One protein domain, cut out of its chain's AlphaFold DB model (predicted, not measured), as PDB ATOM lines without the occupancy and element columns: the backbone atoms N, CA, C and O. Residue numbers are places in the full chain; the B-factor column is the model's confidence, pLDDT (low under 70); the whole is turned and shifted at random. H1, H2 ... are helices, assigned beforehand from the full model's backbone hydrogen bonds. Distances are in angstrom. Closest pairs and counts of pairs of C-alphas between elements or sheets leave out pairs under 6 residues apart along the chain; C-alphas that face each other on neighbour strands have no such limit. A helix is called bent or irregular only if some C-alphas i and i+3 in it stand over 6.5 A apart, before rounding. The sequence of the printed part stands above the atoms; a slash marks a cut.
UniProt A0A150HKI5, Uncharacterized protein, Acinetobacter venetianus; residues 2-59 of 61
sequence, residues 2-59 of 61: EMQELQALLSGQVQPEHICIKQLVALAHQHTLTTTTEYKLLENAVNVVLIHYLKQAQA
ATOM      1  N   GLU A   2     100.282 128.188  68.419       89.50
ATOM      2  CA  GLU A   2     101.096 129.406  68.404       89.50
ATOM      3  C   GLU A   2     101.469 129.825  69.833       89.50
ATOM      4  O   GLU A   2     100.766 129.494  70.789       89.50
ATOM      5  N   MET A   3     102.526 130.627  69.998       93.25
ATOM      6  CA  MET A   3     102.932 131.142  71.320       93.25
ATOM      7  C   MET A   3     101.829 131.959  72.012       93.25
ATOM      8  O   MET A   3     101.737 131.970  73.237       93.25
ATOM      9  N   GLN A   4     100.959 132.613  71.241       93.75
ATOM     10  CA  GLN A   4      99.833 133.380  71.775       93.75
ATOM     11  C   GLN A   4      98.802 132.489  72.487       93.75
ATOM     12  O   GLN A   4      98.212 132.903  73.483       93.75
ATOM     13  N   GLU A   5      98.627 131.250  72.031       94.31
ATOM     14  CA  GLU A   5      97.737 130.270  72.663       94.31
ATOM     15  C   GLU A   5      98.266 129.860  74.046       94.31
ATOM     16  O   GLU A   5      97.507 129.769  75.010       94.31
ATOM     17  N   LEU A   6      99.591 129.726  74.179       95.50
ATOM     18  CA  LEU A   6     100.245 129.470  75.467       95.50
ATOM     19  C   LEU A   6     100.095 130.653  76.428       95.50
ATOM     20  O   LEU A   6      99.855 130.461  77.616       95.50
ATOM     21  N   GLN A   7     100.194 131.885  75.927       95.81
ATOM     22  CA  GLN A   7      99.954 133.076  76.749       95.81
ATOM     23  C   GLN A   7      98.499 133.146  77.226       95.81
ATOM     24  O   GLN A   7      98.251 133.482  78.385       95.81
ATOM     25  N   ALA A   8      97.544 132.791  76.363       96.50
ATOM     26  CA  ALA A   8      96.129 132.725  76.717       96.50
ATOM     27  C   ALA A   8      95.853 131.640  77.774       96.50
ATOM     28  O   ALA A   8      95.096 131.891  78.714       96.50
ATOM     29  N   LEU A   9      96.518 130.482  77.684       97.12
ATOM     30  CA  LEU A   9      96.498 129.450  78.727       97.12
ATOM     31  C   LEU A   9      97.013 129.995  80.065       97.12
ATOM     32  O   LEU A   9      96.333 129.878  81.082       97.12
ATOM     33  N   LEU A  10      98.200 130.609  80.074       95.94
ATOM     34  CA  LEU A  10      98.804 131.132  81.305       95.94
ATOM     35  C   LEU A  10      98.014 132.296  81.911       95.94
ATOM     36  O   LEU A  10      98.047 132.501  83.121       95.94
ATOM     37  N   SER A  11      97.274 133.028  81.080       96.12
ATOM     38  CA  SER A  11      96.373 134.099  81.510       96.12
ATOM     39  C   SER A  11      94.996 133.582  81.951       96.12
ATOM     40  O   SER A  11      94.137 134.380  82.316       96.12
ATOM     41  N   GLY A  12      94.750 132.267  81.887       94.88
ATOM     42  CA  GLY A  12      93.476 131.642  82.253       94.88
ATOM     43  C   GLY A  12      92.342 131.844  81.242       94.88
ATOM     44  O   GLY A  12      91.201 131.488  81.527       94.88
ATOM     45  N   GLN A  13      92.629 132.404  80.064       96.00
ATOM     46  CA  GLN A  13      91.645 132.597  78.992       96.00
ATOM     47  C   GLN A  13      91.325 131.285  78.269       96.00
ATOM     48  O   GLN A  13      90.212 131.097  77.780       96.00
ATOM     49  N   VAL A  14      92.298 130.374  78.217       95.50
ATOM     50  CA  VAL A  14      92.140 129.022  77.676       95.50
ATOM     51  C   VAL A  14      92.303 128.027  78.815       95.50
ATOM     52  O   VAL A  14      93.270 128.086  79.570       95.50
ATOM     53  N   GLN A  15      91.347 127.110  78.950       95.69
ATOM     54  CA  GLN A  15      91.462 126.031  79.930       95.69
ATOM     55  C   GLN A  15      92.506 124.996  79.480       95.69
ATOM     56  O   GLN A  15      92.600 124.729  78.279       95.69
ATOM     57  N   PRO A  16      93.241 124.358  80.411       95.81
ATOM     58  CA  PRO A  16      94.275 123.378  80.067       95.81
ATOM     59  C   PRO A  16      93.771 122.205  79.215       95.81
ATOM     60  O   PRO A  16      94.514 121.686  78.391       95.81
ATOM     61  N   GLU A  17      92.500 121.835  79.374       94.94
ATOM     62  CA  GLU A  17      91.814 120.752  78.652       94.94
ATOM     63  C   GLU A  17      91.724 120.987  77.140       94.94
ATOM     64  O   GLU A  17      91.663 120.040  76.358       94.94
ATOM     65  N   HIS A  18      91.718 122.254  76.727       95.12
ATOM     66  CA  HIS A  18      91.621 122.644  75.323       95.12
ATOM     67  C   HIS A  18      92.982 122.659  74.617       95.12
ATOM     68  O   HIS A  18      93.036 122.815  73.398       95.12
ATOM     69  N   ILE A  19      94.082 122.478  75.354       95.81
ATOM     70  CA  ILE A  19      95.427 122.480  74.784       95.81
ATOM     71  C   ILE A  19      95.736 121.118  74.170       95.81
ATOM     72  O   ILE A  19      95.739 120.079  74.835       95.81
ATOM     73  N   CYS A  20      96.085 121.112  72.884       94.75
ATOM     74  CA  CYS A  20      96.520 119.895  72.214       94.75
ATOM     75  C   CYS A  20      97.926 119.482  72.689       94.75
ATOM     76  O   CYS A  20      98.935 119.983  72.188       94.75
ATOM     77  N   ILE A  21      98.004 118.500  73.596       93.81
ATOM     78  CA  ILE A  21      99.272 117.989  74.159       93.81
ATOM     79  C   ILE A  21     100.273 117.597  73.061       93.81
ATOM     80  O   ILE A  21     101.457 117.914  73.156       93.81
ATOM     81  N   LYS A  22      99.815 116.949  71.980       95.50
ATOM     82  CA  LYS A  22     100.694 116.541  70.871       95.50
ATOM     83  C   LYS A  22     101.377 117.742  70.208       95.50
ATOM     84  O   LYS A  22     102.557 117.663  69.875       95.50
ATOM     85  N   GLN A  23     100.650 118.843  70.022       95.19
ATOM     86  CA  GLN A  23     101.215 120.072  69.463       95.19
ATOM     87  C   GLN A  23     102.121 120.785  70.470       95.19
ATOM     88  O   GLN A  23     103.146 121.325  70.068       95.19
ATOM     89  N   LEU A  24     101.792 120.736  71.763       94.94
ATOM     90  CA  LEU A  24     102.625 121.285  72.836       94.94
ATOM     91  C   LEU A  24     103.987 120.609  72.935       94.94
ATOM     92  O   LEU A  24     105.003 121.299  72.969       94.94
ATOM     93  N   VAL A  25     104.023 119.281  72.880       93.38
ATOM     94  CA  VAL A  25     105.283 118.528  72.844       93.38
ATOM     95  C   VAL A  25     106.074 118.840  71.572       93.38
ATOM     96  O   VAL A  25     107.280 119.067  71.636       93.38
ATOM     97  N   ALA A  26     105.407 118.903  70.414       94.81
ATOM     98  CA  ALA A  26     106.072 119.242  69.157       94.81
ATOM     99  C   ALA A  26     106.695 120.649  69.188       94.81
ATOM    100  O   ALA A  26     107.825 120.816  68.737       94.81
ATOM    101  N   LEU A  27     105.992 121.636  69.754       93.81
ATOM    102  CA  LEU A  27     106.498 123.000  69.891       93.81
ATOM    103  C   LEU A  27     107.651 123.072  70.905       93.81
ATOM    104  O   LEU A  27     108.666 123.707  70.632       93.81
ATOM    105  N   ALA A  28     107.563 122.354  72.028       91.44
ATOM    106  CA  ALA A  28     108.654 122.268  73.004       91.44
ATOM    107  C   ALA A  28     109.945 121.688  72.398       91.44
ATOM    108  O   ALA A  28     111.036 122.172  72.684       91.44
ATOM    109  N   HIS A  29     109.843 120.705  71.498       92.25
ATOM    110  CA  HIS A  29     111.011 120.170  70.790       92.25
ATOM    111  C   HIS A  29     111.656 121.168  69.814       92.25
ATOM    112  O   HIS A  29     112.835 121.021  69.495       92.25
ATOM    113  N   GLN A  30     110.913 122.168  69.334       93.19
ATOM    114  CA  GLN A  30     111.436 123.197  68.429       93.19
ATOM    115  C   GLN A  30     112.179 124.315  69.176       93.19
ATOM    116  O   GLN A  30     113.057 124.956  68.602       93.19
ATOM    117  N   HIS A  31     111.874 124.525  70.458       91.62
ATOM    118  CA  HIS A  31     112.477 125.564  71.290       91.62
ATOM    119  C   HIS A  31     113.301 124.926  72.411       91.62
ATOM    120  O   HIS A  31     112.793 124.674  73.495       91.62
ATOM    121  N   THR A  32     114.586 124.670  72.156       91.25
ATOM    122  CA  THR A  32     115.484 123.970  73.100       91.25
ATOM    123  C   THR A  32     116.405 124.898  73.899       91.25
ATOM    124  O   THR A  32     117.048 124.465  74.854       91.25
ATOM    125  N   LEU A  33     116.481 126.181  73.535       94.31
ATOM    126  CA  LEU A  33     117.317 127.169  74.221       94.31
ATOM    127  C   LEU A  33     116.655 127.651  75.515       94.31
ATOM    128  O   LEU A  33     115.824 128.560  75.505       94.31
ATOM    129  N   THR A  34     117.096 127.086  76.636       91.50
ATOM    130  CA  THR A  34     116.543 127.320  77.982       91.50
ATOM    131  C   THR A  34     116.628 128.768  78.475       91.50
ATOM    132  O   THR A  34     115.916 129.164  79.395       91.50
ATOM    133  N   THR A  35     117.485 129.587  77.868       93.50
ATOM    134  CA  THR A  35     117.667 131.000  78.225       93.50
ATOM    135  C   THR A  35     116.640 131.930  77.579       93.50
ATOM    136  O   THR A  35     116.561 133.098  77.959       93.50
ATOM    137  N   THR A  36     115.852 131.434  76.622       94.69
ATOM    138  CA  THR A  36     114.896 132.246  75.857       94.69
ATOM    139  C   THR A  36     113.578 132.452  76.595       94.69
ATOM    140  O   THR A  36     113.156 131.642  77.426       94.69
ATOM    141  N   THR A  37     112.901 133.553  76.274       94.12
ATOM    142  CA  THR A  37     111.561 133.843  76.798       94.12
ATOM    143  C   THR A  37     110.544 132.825  76.282       94.12
ATOM    144  O   THR A  37     109.680 132.389  77.039       94.12
ATOM    145  N   GLU A  38     110.676 132.399  75.025       93.75
ATOM    146  CA  GLU A  38     109.841 131.371  74.403       93.75
ATOM    147  C   GLU A  38     109.942 130.033  75.134       93.75
ATOM    148  O   GLU A  38     108.920 129.404  75.407       93.75
ATOM    149  N   TYR A  39     111.155 129.618  75.510       94.94
ATOM    150  CA  TYR A  39     111.344 128.398  76.288       94.94
ATOM    151  C   TYR A  39     110.639 128.482  77.643       94.94
ATOM    152  O   TYR A  39     109.904 127.572  78.010       94.94
ATOM    153  N   LYS A  40     110.806 129.591  78.375       95.69
ATOM    154  CA  LYS A  40     110.138 129.786  79.676       95.69
ATOM    155  C   LYS A  40     108.617 129.784  79.549       95.69
ATOM    156  O   LYS A  40     107.920 129.258  80.413       95.69
ATOM    157  N   LEU A  41     108.091 130.375  78.477       95.69
ATOM    158  CA  LEU A  41     106.662 130.360  78.180       95.69
ATOM    159  C   LEU A  41     106.160 128.922  77.978       95.69
ATOM    160  O   LEU A  41     105.162 128.529  78.585       95.69
ATOM    161  N   LEU A  42     106.876 128.137  77.172       96.06
ATOM    162  CA  LEU A  42     106.586 126.725  76.928       96.06
ATOM    163  C   LEU A  42     106.666 125.883  78.199       96.06
ATOM    164  O   LEU A  42     105.738 125.132  78.484       96.06
ATOM    165  N   GLU A  43     107.736 126.031  78.974       95.75
ATOM    166  CA  GLU A  43     107.941 125.327  80.241       95.75
ATOM    167  C   GLU A  43     106.771 125.565  81.202       95.75
ATOM    168  O   GLU A  43     106.177 124.618  81.725       95.75
ATOM    169  N   ASN A  44     106.370 126.826  81.376       96.81
ATOM    170  CA  ASN A  44     105.236 127.178  82.224       96.81
ATOM    171  C   ASN A  44     103.921 126.580  81.705       96.81
ATOM    172  O   ASN A  44     103.140 126.043  82.491       96.81
ATOM    173  N   ALA A  45     103.678 126.642  80.395       96.94
ATOM    174  CA  ALA A  45     102.472 126.080  79.797       96.94
ATOM    175  C   ALA A  45     102.401 124.553  79.966       96.94
ATOM    176  O   ALA A  45     101.361 124.026  80.363       96.94
ATOM    177  N   VAL A  46     103.516 123.848  79.738       96.31
ATOM    178  CA  VAL A  46     103.634 122.402  79.980       96.31
ATOM    179  C   VAL A  46     103.320 122.077  81.436       96.31
ATOM    180  O   VAL A  46     102.499 121.198  81.697       96.31
ATOM    181  N   ASN A  47     103.898 122.818  82.382       96.94
ATOM    182  CA  ASN A  47     103.648 122.607  83.806       96.94
ATOM    183  C   ASN A  47     102.168 122.777  84.165       96.94
ATOM    184  O   ASN A  47     101.611 121.931  84.864       96.94
ATOM    185  N   VAL A  48     101.508 123.824  83.663       97.25
ATOM    186  CA  VAL A  48     100.074 124.056  83.908       97.25
ATOM    187  C   VAL A  48      99.225 122.896  83.390       97.25
ATOM    188  O   VAL A  48      98.370 122.392  84.123       97.25
ATOM    189  N   VAL A  49      99.479 122.438  82.161       97.25
ATOM    190  CA  VAL A  49      98.740 121.320  81.556       97.25
ATOM    191  C   VAL A  49      98.958 120.026  82.341       97.25
ATOM    192  O   VAL A  49      97.992 119.347  82.690       97.25
ATOM    193  N   LEU A  50     100.207 119.699  82.684       96.50
ATOM    194  CA  LEU A  50     100.526 118.489  83.444       96.50
ATOM    195  C   LEU A  50      99.901 118.507  84.840       96.50
ATOM    196  O   LEU A  50      99.281 117.524  85.240       96.50
ATOM    197  N   ILE A  51     100.009 119.622  85.570       96.94
ATOM    198  CA  ILE A  51      99.406 119.766  86.902       96.94
ATOM    199  C   ILE A  51      97.890 119.584  86.829       96.94
ATOM    200  O   ILE A  51      97.313 118.932  87.698       96.94
ATOM    201  N   HIS A  52      97.239 120.146  85.809       96.12
ATOM    202  CA  HIS A  52      95.800 120.012  85.633       96.12
ATOM    203  C   HIS A  52      95.382 118.540  85.486       96.12
ATOM    204  O   HIS A  52      94.533 118.070  86.245       96.12
ATOM    205  N   TYR A  53      96.024 117.787  84.589       95.25
ATOM    206  CA  TYR A  53      95.703 116.368  84.406       95.25
ATOM    207  C   TYR A  53      96.115 115.497  85.596       95.25
ATOM    208  O   TYR A  53      95.393 114.563  85.937       95.25
ATOM    209  N   LEU A  54      97.220 115.817  86.277       96.12
ATOM    210  CA  LEU A  54      97.618 115.126  87.506       96.12
ATOM    211  C   LEU A  54      96.585 115.315  88.619       96.12
ATOM    212  O   LEU A  54      96.238 114.348  89.290       96.12
ATOM    213  N   LYS A  55      96.055 116.531  88.791       96.00
ATOM    214  CA  LYS A  55      94.983 116.801  89.759       96.00
ATOM    215  C   LYS A  55      93.705 116.049  89.416       96.00
ATOM    216  O   LYS A  55      93.081 115.499  90.318       96.00
ATOM    217  N   GLN A  56      93.330 116.004  88.136       94.12
ATOM    218  CA  GLN A  56      92.191 115.195  87.707       94.12
ATOM    219  C   GLN A  56      92.419 113.721  88.047       94.12
ATOM    220  O   GLN A  56      91.599 113.131  88.740       94.12
ATOM    221  N   ALA A  57      93.552 113.145  87.637       94.44
ATOM    222  CA  ALA A  57      93.884 111.749  87.913       94.44
ATOM    223  C   ALA A  57      93.894 111.436  89.417       94.44
ATOM    224  O   ALA A  57      93.370 110.406  89.824       94.44
ATOM    225  N   GLN A  58      94.428 112.341  90.243       95.19
ATOM    226  CA  GLN A  58      94.410 112.210  91.698       95.19
ATOM    227  C   GLN A  58      92.990 112.213  92.272       95.19
ATOM    228  O   GLN A  58      92.740 111.500  93.229       95.19
ATOM    229  N   ALA A  59      92.063 112.995  91.715       92.88
ATOM    230  CA  ALA A  59      90.676 113.022  92.179       92.88
ATOM    231  C   ALA A  59      89.894 111.738  91.841       92.88
ATOM    232  O   ALA A  59      88.850 111.488  92.440       92.88
TER     233      ALA A  59
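Overview. This is residues 2 to 59 of the 61 residues of an uncharacterized protein of Acinetobacter venetianus (UniProt A0A150HKI5). One long helix, H3, makes the long axis of the model, and two shorter helices, H1 and H2, pack on it at different places round its first half while staying apart from each other. H2 and H3 form a helical hairpin, H1 crosses H3 steeply, and the far end of H3, residues 54 to 59, sticks out beyond the rest. The printed part has 58 residues with three named helices, in the order H1, H2, H3, and no named strand; the class is all helix. The whole is compact, with a radius of gyration of the C-alphas of 11.3 A, and elongated, with spans of 35 by 20 by 18 A.

Along the chain. The printed part begins at Glu 2, and H1 follows as residues 3 to 10, from C-alpha 3 at (102.932, 131.142, 71.320) to C-alpha 10, 10.8 A away. A short link of 10 residues leads to H2, residues 21 to 30, which begins with C-alpha 21 at (99.272, 117.989, 74.159) and measures 14.4 A from first to last C-alpha. A short link of 6 residues then leads to H3, residues 37 to 59, the longest helix with 23 residues and 33.3 A from first to last C-alpha. H3 ends with C-alpha 59 at (90.676, 113.022, 92.179).

Arrangement. H1 touches H3, and the closest C-alphas of the two are those of Leu 6 and Ala 45, 5.9 A apart. H3 touches H1 with residues 38 to 48 alone. The two helices run the same way at a steep tilt of 43 degrees. H1 and H2 are apart. H2 touches H3, with the C-alphas of Ala 28 and Leu 42 the closest at 6.3 A, and here H3 takes part with residues 39 to 46 alone. H2 and H3 are a hairpin: they run opposite ways at a shallow tilt of 28 degrees. In H1, H2 and H3 every pair of O i and N i+4 is within hydrogen-bond range, and no helix is bent or irregular.

Size, cuts and confidence. The two C-alphas farthest apart are those of Thr 35 and Ala 59, at 35.3 A. From Glu 2 to Ala 59, the first and last printed residues, the C-alphas are 30.7 A apart. Residues 54 to 59, which belong to H3, stand free. The printed part has no cut, and neither of its two links between helices is long. The mean pLDDT of the printed part is 94.9, and no printed residue is under 70.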